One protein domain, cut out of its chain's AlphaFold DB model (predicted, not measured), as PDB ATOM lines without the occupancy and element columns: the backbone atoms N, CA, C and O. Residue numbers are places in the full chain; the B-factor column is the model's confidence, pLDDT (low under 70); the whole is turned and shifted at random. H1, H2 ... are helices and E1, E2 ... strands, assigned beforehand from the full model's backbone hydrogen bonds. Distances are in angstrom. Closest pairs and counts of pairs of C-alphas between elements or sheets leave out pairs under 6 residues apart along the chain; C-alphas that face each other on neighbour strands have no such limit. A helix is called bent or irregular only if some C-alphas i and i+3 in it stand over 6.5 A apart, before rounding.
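This is residues 3 to 123 of the 125 residues of an uncharacterized protein of Euryarchaeota archaeon (UniProt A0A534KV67). What shape do these atoms make? A small four-stranded parallel sheet has H2 packed on one face and H5 on the other, with H1, H3 and H4 gathered near its edge strand E2. From this body a long arm runs out after E4 to the lone helix H6, and residues 106 to 112 and 114 to 120 stick out free. What is it built of? The printed part has 121 residues, with six named helices and four named strands in the order E1 H1 H2 H3 H4 E2 H5 E3 E4 H6, the class being mixed, helices and strands; the sheet runs E2 E1 E3 E4. How spread out is it? It is elongated, with spans of 54 by 28 by 25 A, and only just loose, close to compact, with a radius of gyration of the C-alphas of 16.6 A.

Which strands stand beside the first one? E1, residues 3 to 6, is an inner strand with two parallel neighbours: E2, residues 57 to 59, at 33 degrees, and E3, residues 82 to 85, at 25 degrees. N 57 and O 3 are 2.8 A apart, and N 4 and O 83 are 2.8 A apart, both within hydrogen-bond range. E4, residues 100 to 102, is the parallel neighbour of E3 at 22 degrees, with N 101 and O 82 within hydrogen-bond range at 2.9 A; E2 and E4 are the edge strands. Where are the helices between E1 and E2? H1, residues 7 to 11, only grazes the sheet, and its C-alpha closest to E2 is that of Gly 7, 4.8 A from that of Ala 59. H2, residues 19 to 26, stands up from the sheet at a height of 8.8 A, over E3 and only just over E1, where 3 of its C-alphas fall; its closest C-alphas to E3 are those of Ala 20 and Gly 85, 4.5 A. H3, residues 41 to 49, only grazes the sheet with residues 43 to 47, while H4, residues 51 to 55, is only just not on it, with 4 pairs of C-alphas within 10 A, and only just touches H1, with 3 pairs within 8 A, the closest being Leu 10 and Ser 53, 6.0 A. How does the chain cross from E2 to E3? H5, residues 64 to 76, is on the opposite face from H2 at a height of 8.9 A, only just over E1 with 3 C-alphas, and runs along the strands at 18 degrees to E1 on the local plane. With residues 66 to 70 alone it touches H3, about perpendicular at 79 degrees, the closest C-alphas being those of Gly 41 and Glu 69, 6.3 A. E1, H1 to H4 and E2 form a strand-helix-strand unit, two parallel neighbour strands with helices between, and E2, H5 and E3 form a split one, with E1 between its strands and a right-handed crossover. What do the helix backbones show? Every O i to N i+4 pair is within hydrogen-bond range in H1, H2, H3, H5 and H6, residues 115 to 121, which touches no helix. H4 has 0 of 1 such pairs and 0 of 2 O i to N i+3 pairs within range, and is irregular, with C-alphas 52 and 55 7.6 A apart.

Where does the printed part begin? C-alpha 3, the first of E1, is at (203.260, 164.591, 198.046), and E1 is 10.2 A from first to last C-alpha. Which elements are longer? H5 runs 18.3 A from C-alpha 64 at (203.600, 179.514, 183.481), H3 13.0 A and H2 10.3 A. Where does the last element end? H6, 10.0 A long, ends with C-alpha 121 at (196.556, 131.025, 175.317).

How far does it reach? The two C-alphas farthest apart are those of Gly 37 and Glu 123, at 55.7 A. Which links are long? Those from H2 to H3, from E3 to E4 and from E4 to H6 are long, and the printed part has no cut. How confident is the model? The mean pLDDT of the printed part is 95.3, and no printed residue is under 70.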
ATOM      1  N   ALA A   3     203.670 165.391 199.197       98.25
ATOM      2  CA  ALA A   3     203.260 164.591 198.046       98.25
ATOM      3  C   ALA A   3     202.485 165.459 197.042       98.25
ATOM      4  O   ALA A   3     201.499 166.097 197.412       98.25
ATOM      5  N   ILE A   4     202.931 165.478 195.787       97.94
ATOM      6  CA  ILE A   4     202.236 166.092 194.652       97.94
ATOM      7  C   ILE A   4     201.626 164.979 193.815       97.94
ATOM      8  O   ILE A   4     202.330 164.041 193.449       97.94
ATOM      9  N   GLU A   5     200.351 165.103 193.471       97.00
ATOM     10  CA  GLU A   5     199.626 164.087 192.703       97.00
ATOM     11  C   GLU A   5     198.950 164.688 191.476       97.00
ATOM     12  O   GLU A   5     198.733 165.901 191.377       97.00
ATOM     13  N   ASP A   6     198.589 163.808 190.547       93.31
ATOM     14  CA  ASP A   6     197.880 164.177 189.332       93.31
ATOM     15  C   ASP A   6     196.502 164.795 189.627       93.31
ATOM     16  O   ASP A   6     195.658 164.214 190.316       93.31
ATOM     17  N   GLY A   7     196.261 165.990 189.083       88.69
ATOM     18  CA  GLY A   7     195.028 166.745 189.302       88.69
ATOM     19  C   GLY A   7     193.759 165.980 188.900       88.69
ATOM     20  O   GLY A   7     192.843 165.879 189.719       88.69
ATOM     21  N   PRO A   8     193.650 165.429 187.675       89.75
ATOM     22  CA  PRO A   8     192.504 164.620 187.250       89.75
ATOM     23  C   PRO A   8     192.144 163.472 188.203       89.75
ATOM     24  O   PRO A   8     190.967 163.344 188.555       89.75
ATOM     25  N   THR A   9     193.131 162.712 188.687       86.69
ATOM     26  CA  THR A   9     192.929 161.614 189.654       86.69
ATOM     27  C   THR A   9     192.270 162.093 190.946       86.69
ATOM     28  O   THR A   9     191.317 161.482 191.432       86.69
ATOM     29  N   LEU A  10     192.717 163.231 191.480       88.44
ATOM     30  CA  LEU A  10     192.155 163.796 192.708       88.44
ATOM     31  C   LEU A  10     190.801 164.476 192.491       88.44
ATOM     32  O   LEU A  10     189.972 164.530 193.393       88.44
ATOM     33  N   THR A  11     190.575 165.046 191.311       87.50
ATOM     34  CA  THR A  11     189.404 165.894 191.062       87.50
ATOM     35  C   THR A  11     188.233 165.117 190.487       87.50
ATOM     36  O   THR A  11     187.172 165.070 191.100       87.50
ATOM     37  N   HIS A  12     188.412 164.503 189.322       87.69
ATOM     38  CA  HIS A  12     187.357 163.759 188.631       87.69
ATOM     39  C   HIS A  12     187.344 162.292 189.070       87.69
ATOM     40  O   HIS A  12     186.279 161.689 189.132       87.69
ATOM     41  N   GLY A  13     188.512 161.743 189.424       87.62
ATOM     42  CA  GLY A  13     188.635 160.396 189.988       87.62
ATOM     43  C   GLY A  13     188.238 160.297 191.466       87.62
ATOM     44  O   GLY A  13     188.055 159.194 191.970       87.62
ATOM     45  N   GLY A  14     188.093 161.429 192.166       89.75
ATOM     46  CA  GLY A  14     187.639 161.476 193.560       89.75
ATOM     47  C   GLY A  14     188.621 160.897 194.583       89.75
ATOM     48  O   GLY A  14     188.259 160.733 195.747       89.75
ATOM     49  N   MET A  15     189.857 160.593 194.183       94.12
ATOM     50  CA  MET A  15     190.860 160.037 195.088       94.12
ATOM     51  C   MET A  15     191.345 161.072 196.107       94.12
ATOM     52  O   MET A  15     191.445 162.263 195.816       94.12
ATOM     53  N   GLU A  16     191.670 160.622 197.317       95.00
ATOM     54  CA  GLU A  16     192.240 161.491 198.358       95.00
ATOM     55  C   GLU A  16     193.765 161.635 198.253       95.00
ATOM     56  O   GLU A  16     194.341 162.596 198.764       95.00
ATOM     57  N   TYR A  17     194.421 160.658 197.632       95.50
ATOM     58  CA  TYR A  17     195.869 160.540 197.510       95.50
ATOM     59  C   TYR A  17     196.225 159.638 196.319       95.50
ATOM     60  O   TYR A  17     195.346 158.975 195.768       95.50
ATOM     61  N   GLY A  18     197.500 159.609 195.924       94.88
ATOM     62  CA  GLY A  18     197.969 158.836 194.775       94.88
ATOM     63  C   GLY A  18     199.334 158.189 194.998       94.88
ATOM     64  O   GLY A  18     199.677 157.768 196.108       94.88
ATOM     65  N   ALA A  19     200.100 158.076 193.915       95.62
ATOM     66  CA  ALA A  19     201.332 157.304 193.873       95.62
ATOM     67  C   ALA A  19     202.431 157.878 194.776       95.62
ATOM     68  O   ALA A  19     203.123 157.115 195.450       95.62
ATOM     69  N   ALA A  20     202.588 159.204 194.832       97.62
ATOM     70  CA  ALA A  20     203.596 159.827 195.686       97.62
ATOM     71  C   ALA A  20     203.291 159.641 197.174       97.62
ATOM     72  O   ALA A  20     204.203 159.372 197.956       97.62
ATOM     73  N   TYR A  21     202.022 159.735 197.568       97.81
ATOM     74  CA  TYR A  21     201.599 159.483 198.942       97.81
ATOM     75  C   TYR A  21     201.830 158.020 199.341       97.81
ATOM     76  O   TYR A  21     202.405 157.748 200.395       97.81
ATOM     77  N   ILE A  22     201.448 157.071 198.476       96.31
ATOM     78  CA  ILE A  22     201.672 155.636 198.709       96.31
ATOM     79  C   ILE A  22     203.172 155.333 198.802       96.31
ATOM     80  O   ILE A  22     203.603 154.620 199.710       96.31
ATOM     81  N   ALA A  23     203.988 155.904 197.912       97.31
ATOM     82  CA  ALA A  23     205.439 155.763 197.971       97.31
ATOM     83  C   ALA A  23     206.006 156.329 199.281       97.31
ATOM     84  O   ALA A  23     206.797 155.655 199.938       97.31
ATOM     85  N   ALA A  24     205.563 157.515 199.710       97.56
ATOM     86  CA  ALA A  24     205.984 158.101 200.980       97.56
ATOM     87  C   ALA A  24     205.715 157.153 202.160       97.56
ATOM     88  O   ALA A  24     206.600 156.945 202.988       97.56
ATOM     89  N   GLN A  25     204.535 156.526 202.213       97.00
ATOM     90  CA  GLN A  25     204.219 155.542 203.252       97.00
ATOM     91  C   GLN A  25     205.095 154.289 203.147       97.00
ATOM     92  O   GLN A  25     205.663 153.851 204.146       97.00
ATOM     93  N   ARG A  26     205.248 153.731 201.940       96.44
ATOM     94  CA  ARG A  26     206.032 152.510 201.695       96.44
ATOM     95  C   ARG A  26     207.504 152.665 202.081       96.44
ATOM     96  O   ARG A  26     208.096 151.719 202.591       96.44
ATOM     97  N   PHE A  27     208.080 153.841 201.849       96.12
ATOM     98  CA  PHE A  27     209.475 154.147 202.179       96.12
ATOM     99  C   PHE A  27     209.651 154.785 203.567       96.12
ATOM    100  O   PHE A  27     210.751 155.218 203.903       96.12
ATOM    101  N   GLY A  28     208.597 154.820 204.391       95.75
ATOM    102  CA  GLY A  28     208.694 155.214 205.796       95.75
ATOM    103  C   GLY A  28     208.930 156.708 206.016       95.75
ATOM    104  O   GLY A  28     209.670 157.083 206.924       95.75
ATOM    105  N   ALA A  29     208.321 157.575 205.201       96.69
ATOM    106  CA  ALA A  29     208.347 159.012 205.446       96.69
ATOM    107  C   ALA A  29     207.822 159.320 206.860       96.69
ATOM    108  O   ALA A  29     206.708 158.933 207.207       96.69
ATOM    109  N   ALA A  30     208.616 160.043 207.655       96.62
ATOM    110  CA  ALA A  30     208.261 160.371 209.037       96.62
ATOM    111  C   ALA A  30     206.971 161.205 209.135       96.62
ATOM    112  O   ALA A  30     206.181 161.023 210.057       96.62
ATOM    113  N   GLU A  31     206.748 162.101 208.170       97.31
ATOM    114  CA  GLU A  31     205.558 162.946 208.095       97.31
ATOM    115  C   GLU A  31     205.253 163.348 206.645       97.31
ATOM    116  O   GLU A  31     206.154 163.746 205.894       97.31
ATOM    117  N   ILE A  32     203.971 163.300 206.270       97.88
ATOM    118  CA  ILE A  32     203.440 163.834 205.009       97.88
ATOM    119  C   ILE A  32     202.658 165.110 205.336       97.88
ATOM    120  O   ILE A  32     201.591 165.060 205.946       97.88
ATOM    121  N   VAL A  33     203.206 166.258 204.947       98.06
ATOM    122  CA  VAL A  33     202.692 167.585 205.301       98.06
ATOM    123  C   VAL A  33     201.665 168.042 204.270       98.06
ATOM    124  O   VAL A  33     201.907 167.993 203.065       98.06
ATOM    125  N   SER A  34     200.530 168.547 204.752       97.00
ATOM    126  CA  SER A  34     199.516 169.184 203.911       97.00
ATOM    127  C   SER A  34     199.921 170.611 203.529       97.00
ATOM    128  O   SER A  34     200.221 171.435 204.392       97.00
ATOM    129  N   ALA A  35     199.847 170.947 202.239       97.56
ATOM    130  CA  ALA A  35     200.143 172.295 201.745       97.56
ATOM    131  C   ALA A  35     198.943 173.266 201.811       97.56
ATOM    132  O   ALA A  35     199.050 174.401 201.350       97.56
ATOM    133  N   VAL A  36     197.795 172.866 202.375       97.69
ATOM    134  CA  VAL A  36     196.553 173.673 202.385       97.69
ATOM    135  C   VAL A  36     196.762 175.074 202.971       97.69
ATOM    136  O   VAL A  36     196.247 176.049 202.425       97.69
ATOM    137  N   GLY A  37     197.536 175.190 204.056       97.56
ATOM    138  CA  GLY A  37     197.839 176.474 204.706       97.56
ATOM    139  C   GLY A  37     198.809 177.370 203.926       97.56
ATOM    140  O   GLY A  37     198.877 178.567 204.189       97.56
ATOM    141  N   HIS A  38     199.524 176.802 202.955       97.88
ATOM    142  CA  HIS A  38     200.574 177.462 202.173       97.88
ATOM    143  C   HIS A  38     200.166 177.693 200.713       97.88
ATOM    144  O   HIS A  38     200.893 178.329 199.954       97.88
ATOM    145  N   ALA A  39     199.000 177.179 200.316       97.50
ATOM    146  CA  ALA A  39     198.503 177.234 198.956       97.50
ATOM    147  C   ALA A  39     198.190 178.662 198.505       97.50
ATOM    148  O   ALA A  39     197.463 179.405 199.177       97.50
ATOM    149  N   VAL A  40     198.661 179.005 197.308       97.62
ATOM    150  CA  VAL A  40     198.396 180.292 196.658       97.62
ATOM    151  C   VAL A  40     197.547 180.125 195.396       97.62
ATOM    152  O   VAL A  40     197.404 179.029 194.855       97.62
ATOM    153  N   GLY A  41     196.947 181.227 194.944       97.00
ATOM    154  CA  GLY A  41     196.275 181.313 193.646       97.00
ATOM    155  C   GLY A  41     195.260 180.200 193.371       97.00
ATOM    156  O   GLY A  41     194.384 179.916 194.192       97.00
ATOM    157  N   SER A  42     195.367 179.576 192.197       96.62
ATOM    158  CA  SER A  42     194.435 178.537 191.742       96.62
ATOM    159  C   SER A  42     194.495 177.249 192.570       96.62
ATOM    160  O   SER A  42     193.495 176.536 192.660       96.62
ATOM    161  N   ILE A  43     195.611 176.972 193.248       96.88
ATOM    162  CA  ILE A  43     195.760 175.802 194.125       96.88
ATOM    163  C   ILE A  43     194.886 175.968 195.373       96.88
ATOM    164  O   ILE A  43     194.177 175.043 195.770       96.88
ATOM    165  N   LYS A  44     194.852 177.172 195.956       97.38
ATOM    166  CA  LYS A  44     193.968 177.480 197.090       97.38
ATOM    167  C   LYS A  44     192.496 177.285 196.730       97.38
ATOM    168  O   LYS A  44     191.738 176.711 197.509       97.38
ATOM    169  N   GLU A  45     192.098 177.729 195.540       97.00
ATOM    170  CA  GLU A  45     190.738 177.515 195.036       97.00
ATOM    171  C   GLU A  45     190.461 176.032 194.747       97.00
ATOM    172  O   GLU A  45     189.365 175.542 195.021       97.00
ATOM    173  N   THR A  46     191.469 175.287 194.290       95.75
ATOM    174  CA  THR A  46     191.373 173.835 194.086       95.75
ATOM    175  C   THR A  46     191.080 173.112 195.398       95.75
ATOM    176  O   THR A  46     190.146 172.317 195.438       95.75
ATOM    177  N   TYR A  47     191.759 173.441 196.500       96.50
ATOM    178  CA  TYR A  47     191.455 172.846 197.810       96.50
ATOM    179  C   TYR A  47     190.052 173.175 198.335       96.50
ATOM    180  O   TYR A  47     189.469 172.375 199.070       96.50
ATOM    181  N   LYS A  48     189.500 174.345 197.991       96.38
ATOM    182  CA  LYS A  48     188.107 174.684 198.329       96.38
ATOM    183  C   LYS A  48     187.125 173.841 197.521       96.38
ATOM    184  O   LYS A  48     186.142 173.363 198.077       96.38
ATOM    185  N   LYS A  49     187.395 173.673 196.223       96.69
ATOM    186  CA  LYS A  49     186.538 172.921 195.301       96.69
ATOM    187  C   LYS A  49     186.621 171.408 195.519       96.69
ATOM    188  O   LYS A  49     185.614 170.728 195.365       96.69
ATOM    189  N   TYR A  50     187.789 170.902 195.912       95.56
ATOM    190  CA  TYR A  50     188.074 169.479 196.098       95.56
ATOM    191  C   TYR A  50     188.639 169.211 197.502       95.56
ATOM    192  O   TYR A  50     189.848 169.007 197.664       95.56
ATOM    193  N   PRO A  51     187.788 169.209 198.547       94.62
ATOM    194  CA  PRO A  51     188.211 168.990 199.932       94.62
ATOM    195  C   PRO A  51     188.896 167.640 200.191       94.62
ATOM    196  O   PRO A  51     189.639 167.518 201.162       94.62
ATOM    197  N   ASN A  52     188.659 166.642 199.336       94.94
ATOM    198  CA  ASN A  52     189.291 165.321 199.384       94.94
ATOM    199  C   ASN A  52     190.807 165.382 199.135       94.94
ATOM    200  O   ASN A  52     191.551 164.576 199.681       94.94
ATOM    201  N   SER A  53     191.285 166.379 198.384       95.06
ATOM    202  CA  SER A  53     192.704 166.508 198.025       95.06
ATOM    203  C   SER A  53     193.602 167.001 199.163       95.06
ATOM    204  O   SER A  53     194.806 167.072 198.992       95.06
ATOM    205  N   ARG A  54     193.071 167.340 200.346       95.12
ATOM    206  CA  ARG A  54     193.821 168.031 201.420       95.12
ATOM    207  C   ARG A  54     195.067 167.303 201.939       95.12
ATOM    208  O   ARG A  54     195.892 167.944 202.587       95.12
ATOM    209  N   LYS A  55     195.205 165.999 201.696       96.12
ATOM    210  CA  LYS A  55     196.385 165.205 202.088       96.12
ATOM    211  C   LYS A  55     197.583 165.399 201.152       96.12
ATOM    212  O   LYS A  55     198.695 165.037 201.518       96.12
ATOM    213  N   VAL A  56     197.362 165.951 199.962       97.44
ATOM    214  CA  VAL A  56     198.340 166.036 198.871       97.44
ATOM    215  C   VAL A  56     198.226 167.377 198.147       97.44
ATOM    216  O   VAL A  56     197.236 168.085 198.281       97.44
ATOM    217  N   LEU A  57     199.232 167.747 197.360       97.75
ATOM    218  CA  LEU A  57     199.209 168.941 196.523       97.75
ATOM    219  C   LEU A  57     198.755 168.583 195.094       97.75
ATOM    220  O   LEU A  57     199.485 167.883 194.395       97.75
ATOM    221  N   PRO A  58     197.575 169.039 194.631       96.25
ATOM    222  CA  PRO A  58     197.097 168.729 193.286       96.25
ATOM    223  C   PRO A  58     197.864 169.498 192.200       96.25
ATOM    224  O   PRO A  58     197.872 170.733 192.186       96.25
ATOM    225  N   ALA A  59     198.438 168.781 191.233       95.19
ATOM    226  CA  ALA A  59     199.002 169.365 190.019       95.19
ATOM    227  C   ALA A  59     197.898 169.594 188.970       95.19
ATOM    228  O   ALA A  59     197.525 168.698 188.216       95.19
ATOM    229  N   MET A  60     197.360 170.817 188.923       90.88
ATOM    230  CA  MET A  60     196.208 171.173 188.074       90.88
ATOM    231  C   MET A  60     196.577 171.642 186.656       90.88
ATOM    232  O   MET A  60     195.704 172.025 185.876       90.88
ATOM    233  N   GLY A  61     197.865 171.659 186.327       90.31
ATOM    234  CA  GLY A  61     198.385 172.016 185.012       90.31
ATOM    235  C   GLY A  61     199.769 172.655 185.088       90.31
ATOM    236  O   GLY A  61     200.291 172.925 186.169       90.31
ATOM    237  N   TYR A  62     200.357 172.887 183.916       91.94
ATOM    238  CA  TYR A  62     201.775 173.231 183.764       91.94
ATOM    239  C   TYR A  62     202.003 174.533 182.985       91.94
ATOM    240  O   TYR A  62     203.091 174.776 182.470       91.94
ATOM    241  N   GLY A  63     200.979 175.388 182.886       94.50
ATOM    242  CA  GLY A  63     201.153 176.732 182.336       94.50
ATOM    243  C   GLY A  63     202.050 177.600 183.235       94.50
ATOM    244  O   GLY A  63     202.147 177.332 184.434       94.50
ATOM    245  N   PRO A  64     202.649 178.693 182.721       95.62
ATOM    246  CA  PRO A  64     203.600 179.514 183.481       95.62
ATOM    247  C   PRO A  64     203.073 179.988 184.842       95.62
ATOM    248  O   PRO A  64     203.789 179.959 185.839       95.62
ATOM    249  N   LYS A  65     201.794 180.377 184.899       96.31
ATOM    250  CA  LYS A  65     201.129 180.769 186.147       96.31
ATOM    251  C   LYS A  65     201.005 179.599 187.129       96.31
ATOM    252  O   LYS A  65     201.269 179.778 188.308       96.31
ATOM    253  N   GLN A  66     200.605 178.424 186.647       95.81
ATOM    254  CA  GLN A  66     200.386 177.246 187.490       95.81
ATOM    255  C   GLN A  66     201.706 176.708 188.040       95.81
ATOM    256  O   GLN A  66     201.774 176.391 189.221       95.81
ATOM    257  N   ILE A  67     202.761 176.682 187.218       96.44
ATOM    258  CA  ILE A  67     204.113 176.325 187.666       96.44
ATOM    259  C   ILE A  67     204.579 177.283 188.759       96.44
ATOM    260  O   ILE A  67     204.997 176.826 189.815       96.44
ATOM    261  N   LYS A  68     204.421 178.595 188.561       97.50
ATOM    262  CA  LYS A  68     204.804 179.585 189.570       97.50
ATOM    263  C   LYS A  68     204.035 179.413 190.887       97.50
ATOM    264  O   LYS A  68     204.632 179.438 191.956       97.50
ATOM    265  N   GLU A  69     202.720 179.208 190.825       97.75
ATOM    266  CA  GLU A  69     201.906 178.950 192.022       97.75
ATOM    267  C   GLU A  69     202.309 177.639 192.722       97.75
ATOM    268  O   GLU A  69     202.288 177.564 193.954       97.75
ATOM    269  N   LEU A  70     202.702 176.618 191.952       97.38
ATOM    270  CA  LEU A  70     203.202 175.350 192.473       97.38
ATOM    271  C   LEU A  70     204.546 175.545 193.190       97.38
ATOM    272  O   LEU A  70     204.690 175.089 194.320       97.38
ATOM    273  N   GLU A  71     205.486 176.280 192.591       97.88
ATOM    274  CA  GLU A  71     206.775 176.643 193.199       97.88
ATOM    275  C   GLU A  71     206.594 177.425 194.501       97.88
ATOM    276  O   GLU A  71     207.158 177.044 195.524       97.88
ATOM    277  N   GLU A  72     205.769 178.477 194.490       97.88
ATOM    278  CA  GLU A  72     205.496 179.300 195.674       97.88
ATOM    279  C   GLU A  72     204.869 178.474 196.804       97.88
ATOM    280  O   GLU A  72     205.291 178.575 197.959       97.88
ATOM    281  N   THR A  73     203.907 177.607 196.472       98.00
ATOM    282  CA  THR A  73     203.259 176.718 197.449       98.00
ATOM    283  C   THR A  73     204.257 175.711 198.027       98.00
ATOM    284  O   THR A  73     204.305 175.514 199.246       98.00
ATOM    285  N   ILE A  74     205.074 175.079 197.176       97.88
ATOM    286  CA  ILE A  74     206.107 174.131 197.604       97.88
ATOM    287  C   ILE A  74     207.096 174.832 198.528       97.88
ATOM    288  O   ILE A  74     207.329 174.347 199.633       97.88
ATOM    289  N   ASP A  75     207.660 175.968 198.117       97.88
ATOM    290  CA  ASP A  75     208.706 176.673 198.857       97.88
ATOM    291  C   ASP A  75     208.203 177.202 200.208       97.88
ATOM    292  O   ASP A  75     208.941 177.127 201.194       97.88
ATOM    293  N   ALA A  76     206.938 177.623 200.299       97.88
ATOM    294  CA  ALA A  76     206.318 178.073 201.546       97.88
ATOM    295  C   ALA A  76     205.984 176.940 202.538       97.88
ATOM    296  O   ALA A  76     205.860 177.201 203.734       97.88
ATOM    297  N   THR A  77     205.833 175.696 202.072       98.12
ATOM    298  CA  THR A  77     205.445 174.552 202.923       98.12
ATOM    299  C   THR A  77     206.648 174.028 203.726       98.12
ATOM    300  O   THR A  77     207.650 173.689 203.110       98.12
ATOM    301  N   PRO A  78     206.625 173.900 205.063       97.06
ATOM    302  CA  PRO A  78     207.794 173.497 205.859       97.06
ATOM    303  C   PRO A  78     208.126 172.001 205.688       97.06
ATOM    304  O   PRO A  78     207.673 171.154 206.449       97.06
ATOM    305  N   ILE A  79     208.892 171.670 204.648       97.25
ATOM    306  CA  ILE A  79     209.255 170.303 204.247       97.25
ATOM    307  C   ILE A  79     210.672 170.246 203.676       97.25
ATOM    308  O   ILE A  79     211.130 171.208 203.057       97.25
ATOM    309  N   ASP A  80     211.308 169.081 203.801       97.19
ATOM    310  CA  ASP A  80     212.667 168.837 203.298       97.19
ATOM    311  C   ASP A  80     212.712 168.307 201.858       97.19
ATOM    312  O   ASP A  80     213.707 168.484 201.163       97.19
ATOM    313  N   ILE A  81     211.650 167.631 201.401       97.50
ATOM    314  CA  ILE A  81     211.597 166.954 200.095       97.50
ATOM    315  C   ILE A  81     210.171 166.873 199.550       97.50
ATOM    316  O   ILE A  81     209.199 166.753 200.311       97.50
ATOM    317  N   VAL A  82     210.068 166.901 198.223       98.19
ATOM    318  CA  VAL A  82     208.841 166.702 197.451       98.19
ATOM    319  C   VAL A  82     208.895 165.354 196.734       98.19
ATOM    320  O   VAL A  82     209.866 165.062 196.036       98.19
ATOM    321  N   LEU A  83     207.831 164.559 196.846       98.25
ATOM    322  CA  LEU A  83     207.585 163.432 195.944       98.25
ATOM    323  C   LEU A  83     206.496 163.819 194.950       98.25
ATOM    324  O   LEU A  83     205.445 164.318 195.343       98.25
ATOM    325  N   SER A  84     206.743 163.584 193.669       97.69
ATOM    326  CA  SER A  84     205.819 163.887 192.580       97.69
ATOM    327  C   SER A  84     205.337 162.590 191.945       97.69
ATOM    328  O   SER A  84     206.133 161.848 191.387       97.69
ATOM    329  N   GLY A  85     204.037 162.319 192.037       96.50
ATOM    330  CA  GLY A  85     203.348 161.184 191.418       96.50
ATOM    331  C   GLY A  85     202.648 161.571 190.115       96.50
ATOM    332  O   GLY A  85     201.665 160.945 189.730       96.50
ATOM    333  N   THR A  86     203.090 162.649 189.461       95.31
ATOM    334  CA  THR A  86     202.474 163.143 188.224       95.31
ATOM    335  C   THR A  86     202.958 162.361 187.000       95.31
ATOM    336  O   THR A  86     204.083 161.858 187.004       95.31
ATOM    337  N   PRO A  87     202.179 162.315 185.902       91.62
ATOM    338  CA  PRO A  87     202.594 161.626 184.678       91.62
ATOM    339  C   PRO A  87     203.898 162.170 184.077       91.62
ATOM    340  O   PRO A  87     204.703 161.412 183.538       91.62
ATOM    341  N   ILE A  88     204.121 163.484 184.187       93.56
ATOM    342  CA  ILE A  88     205.378 164.118 183.786       93.56
ATOM    343  C   ILE A  88     206.329 164.248 184.975       93.56
ATOM    344  O   ILE A  88     205.904 164.375 186.122       93.56
ATOM    345  N   ASP A  89     207.618 164.301 184.672       94.88
ATOM    346  CA  ASP A  89     208.668 164.608 185.635       94.88
ATOM    347  C   ASP A  89     208.706 166.120 185.922       94.88
ATOM    348  O   ASP A  89     209.218 166.913 185.121       94.88
ATOM    349  N   LEU A  90     208.149 166.530 187.069       95.25
ATOM    350  CA  LEU A  90     208.073 167.943 187.458       95.25
ATOM    351  C   LEU A  90     209.434 168.588 187.709       95.25
ATOM    352  O   LEU A  90     209.536 169.812 187.612       95.25
ATOM    353  N   SER A  91     210.485 167.809 187.982       94.62
ATOM    354  CA  SER A  91     211.832 168.355 188.203       94.62
ATOM    355  C   SER A  91     212.375 169.095 186.973       94.62
ATOM    356  O   SER A  91     213.242 169.956 187.087       94.62
ATOM    357  N   ARG A  92     211.816 168.812 185.788       94.75
ATOM    358  CA  ARG A  92     212.191 169.446 184.517       94.75
ATOM    359  C   ARG A  92     211.609 170.842 184.333       94.75
ATOM    360  O   ARG A  92     212.100 171.591 183.492       94.75
ATOM    361  N   VAL A  93     210.539 171.167 185.057       94.94
ATOM    362  CA  VAL A  93     209.791 172.424 184.892       94.94
ATOM    363  C   VAL A  93     209.776 173.276 186.154       94.94
ATOM    364  O   VAL A  93     209.673 174.495 186.042       94.94
ATOM    365  N   LEU A  94     209.903 172.661 187.332       95.00
ATOM    366  CA  LEU A  94     209.954 173.357 188.611       95.00
ATOM    367  C   LEU A  94     211.360 173.879 188.917       95.00
ATOM    368  O   LEU A  94     212.354 173.175 188.762       95.00
ATOM    369  N   LYS A  95     211.426 175.092 189.463       94.94
ATOM    370  CA  LYS A  95     212.621 175.741 190.017       94.94
ATOM    371  C   LYS A  95     212.461 175.996 191.518       94.94
ATOM    372  O   LYS A  95     212.717 177.092 192.008       94.94
ATOM    373  N   THR A  96     212.013 174.977 192.247       93.56
ATOM    374  CA  THR A  96     211.920 175.011 193.714       93.56
ATOM    375  C   THR A  96     213.292 174.811 194.358       93.56
ATOM    376  O   THR A  96     214.179 174.164 193.800       93.56
ATOM    377  N   LYS A  97     213.465 175.350 195.567       92.56
ATOM    378  CA  LYS A  97     214.670 175.140 196.387       92.56
ATOM    379  C   LYS A  97     214.732 173.743 197.007       92.56
ATOM    380  O   LYS A  97     215.758 173.377 197.575       92.56
ATOM    381  N   LYS A  98     213.630 172.993 196.955       96.06
ATOM    382  CA  LYS A  98     213.485 171.693 197.608       96.06
ATOM    383  C   LYS A  98     213.726 170.574 196.602       96.06
ATOM    384  O   LYS A  98     213.252 170.675 195.472       96.06
ATOM    385  N   PRO A  99     214.435 169.501 196.985       97.12
ATOM    386  CA  PRO A  99     214.607 168.355 196.108       97.12
ATOM    387  C   PRO A  99     213.245 167.766 195.720       97.12
ATOM    388  O   PRO A  99     212.359 167.607 196.565       97.12
ATOM    389  N   VAL A 100     213.098 167.439 194.436       97.94
ATOM    390  CA  VAL A 100     211.906 166.805 193.864       97.94
ATOM    391  C   VAL A 100     212.297 165.431 193.348       97.94
ATOM    392  O   VAL A 100     213.209 165.311 192.533       97.94
ATOM    393  N   VAL A 101     211.596 164.397 193.804       97.38
ATOM    394  CA  VAL A 101     211.772 163.025 193.320       97.38
ATOM    395  C   VAL A 101     210.514 162.601 192.579       97.38
ATOM    396  O   VAL A 101     209.404 162.694 193.106       97.38
ATOM    397  N   HIS A 102     210.693 162.138 191.345       97.81
ATOM    398  CA  HIS A 102     209.607 161.630 190.515       97.81
ATOM    399  C   HIS A 102     209.319 160.167 190.859       97.81
ATOM    400  O   HIS A 102     210.180 159.298 190.723       97.81
ATOM    401  N   VAL A 103     208.103 159.904 191.324       97.06
ATOM    402  CA  VAL A 103     207.587 158.573 191.629       97.06
ATOM    403  C   VAL A 103     206.923 158.020 190.378       97.06
ATOM    404  O   VAL A 103     206.024 158.636 189.808       97.06
ATOM    405  N   ARG A 104     207.361 156.830 189.967       94.06
ATOM    406  CA  ARG A 104     206.794 156.089 188.841       94.06
ATOM    407  C   ARG A 104     206.108 154.839 189.366       94.06
ATOM    408  O   ARG A 104     206.544 154.258 190.357       94.06
ATOM    409  N   TYR A 105     205.042 154.452 188.692       90.88
ATOM    410  CA  TYR A 105     204.318 153.220 188.944       90.88
ATOM    411  C   TYR A 105     203.934 152.601 187.604       90.88
ATOM    412  O   TYR A 105     203.850 153.295 186.587       90.88
ATOM    413  N   GLU A 106     203.712 151.301 187.625       89.81
ATOM    414  CA  GLU A 106     203.203 150.524 186.505       89.81
ATOM    415  C   GLU A 106     202.071 149.627 187.001       89.81
ATOM    416  O   GLU A 106     201.876 149.477 188.211       89.81
ATOM    417  N   LEU A 107     201.273 149.112 186.068       89.62
ATOM    418  CA  LEU A 107     200.253 148.129 186.398       89.62
ATOM    419  C   LEU A 107     200.951 146.854 186.873       89.62
ATOM    420  O   LEU A 107     201.814 146.335 186.175       89.62
ATOM    421  N   ASP A 108     200.541 146.368 188.037       88.06
ATOM    422  CA  ASP A 108     200.955 145.076 188.571       88.06
ATOM    423  C   ASP A 108     199.696 144.213 188.719       88.06
ATOM    424  O   ASP A 108     198.803 144.527 189.516       88.06
ATOM    425  N   GLU A 109     199.567 143.193 187.873       92.12
ATOM    426  CA  GLU A 109     198.411 142.298 187.870       92.12
ATOM    427  C   GLU A 109     198.550 141.265 188.990       92.12
ATOM    428  O   GLU A 109     199.456 140.432 188.999       92.12
ATOM    429  N   ILE A 110     197.625 141.306 189.952       91.88
ATOM    430  CA  ILE A 110     197.634 140.381 191.084       91.88
ATOM    431  C   ILE A 110     196.812 139.139 190.734       91.88
ATOM    432  O   ILE A 110     195.583 139.195 190.674       91.88
ATOM    433  N   GLY A 111     197.495 138.002 190.611       92.62
ATOM    434  CA  GLY A 111     196.880 136.692 190.392       92.62
ATOM    435  C   GLY A 111     196.984 136.203 188.949       92.62
ATOM    436  O   GLY A 111     197.547 136.872 188.091       92.62
ATOM    437  N   HIS A 112     196.456 135.001 188.711       92.69
ATOM    438  CA  HIS A 112     196.494 134.328 187.412       92.69
ATOM    439  C   HIS A 112     195.122 133.731 187.043       92.69
ATOM    440  O   HIS A 112     194.370 133.353 187.952       92.69
ATOM    441  N   PRO A 113     194.813 133.581 185.737       93.56
ATOM    442  CA  PRO A 113     195.619 134.052 184.605       93.56
ATOM    443  C   PRO A 113     195.601 135.586 184.509       93.56
ATOM    444  O   PRO A 113     194.571 136.209 184.771       93.56
ATOM    445  N   ASN A 114     196.740 136.185 184.174       95.06
ATOM    446  CA  ASN A 114     196.853 137.615 183.883       95.06
ATOM    447  C   ASN A 114     196.646 137.879 182.378       95.06
ATOM    448  O   ASN A 114     196.440 136.947 181.595       95.06
ATOM    449  N   LEU A 115     196.659 139.146 181.952       93.31
ATOM    450  CA  LEU A 115     196.442 139.492 180.545       93.31
ATOM    451  C   LEU A 115     197.457 138.814 179.613       93.31
ATOM    452  O   LEU A 115     197.079 138.353 178.538       93.31
ATOM    453  N   GLU A 116     198.726 138.737 180.018       93.94
ATOM    454  CA  GLU A 116     199.762 138.069 179.229       93.94
ATOM    455  C   GLU A 116     199.457 136.574 179.054       93.94
ATOM    456  O   GLU A 116     199.530 136.074 177.932       93.94
ATOM    457  N   ASP A 117     199.044 135.887 180.123       95.69
ATOM    458  CA  ASP A 117     198.658 134.472 180.084       95.69
ATOM    459  C   ASP A 117     197.517 134.241 179.077       95.69
ATOM    460  O   ASP A 117     197.605 133.369 178.215       95.69
ATOM    461  N   VAL A 118     196.471 135.077 179.122       96.19
ATOM    462  CA  VAL A 118     195.321 134.965 178.208       96.19
ATOM    463  C   VAL A 118     195.729 135.217 176.754       96.19
ATOM    464  O   VAL A 118     195.242 134.540 175.849       96.19
ATOM    465  N   LEU A 119     196.615 136.185 176.508       97.00
ATOM    466  CA  LEU A 119     197.085 136.492 175.156       97.00
ATOM    467  C   LEU A 119     197.949 135.365 174.573       97.00
ATOM    468  O   LEU A 119     197.848 135.103 173.373       97.00
ATOM    469  N   ARG A 120     198.744 134.684 175.409       96.81
ATOM    470  CA  ARG A 120     199.500 133.483 175.023       96.81
ATOM    471  C   ARG A 120     198.572 132.314 174.704       96.81
ATOM    472  O   ARG A 120     198.752 131.665 173.678       96.81
ATOM    473  N   ASP A 121     197.548 132.091 175.529       96.75
ATOM    474  CA  ASP A 121     196.556 131.025 175.317       96.75
ATOM    475  C   ASP A 121     195.780 131.189 173.999       96.75
ATOM    476  O   ASP A 121     195.337 130.207 173.404       96.75
ATOM    477  N   TRP A 122     195.609 132.431 173.536       96.69
ATOM    478  CA  TRP A 122     194.929 132.764 172.279       96.69
ATOM    479  C   TRP A 122     195.894 132.946 171.094       96.69
ATOM    480  O   TRP A 122     195.467 133.392 170.031       96.69
ATOM    481  N   GLU A 123     197.179 132.615 171.267       95.31
ATOM    482  CA  GLU A 123     198.237 132.719 170.247       95.31
ATOM    483  C   GLU A 123     198.395 134.129 169.636       95.31
ATOM    484  O   GLU A 123     198.807 134.286 168.485       95.31
TER     485      GLU A 123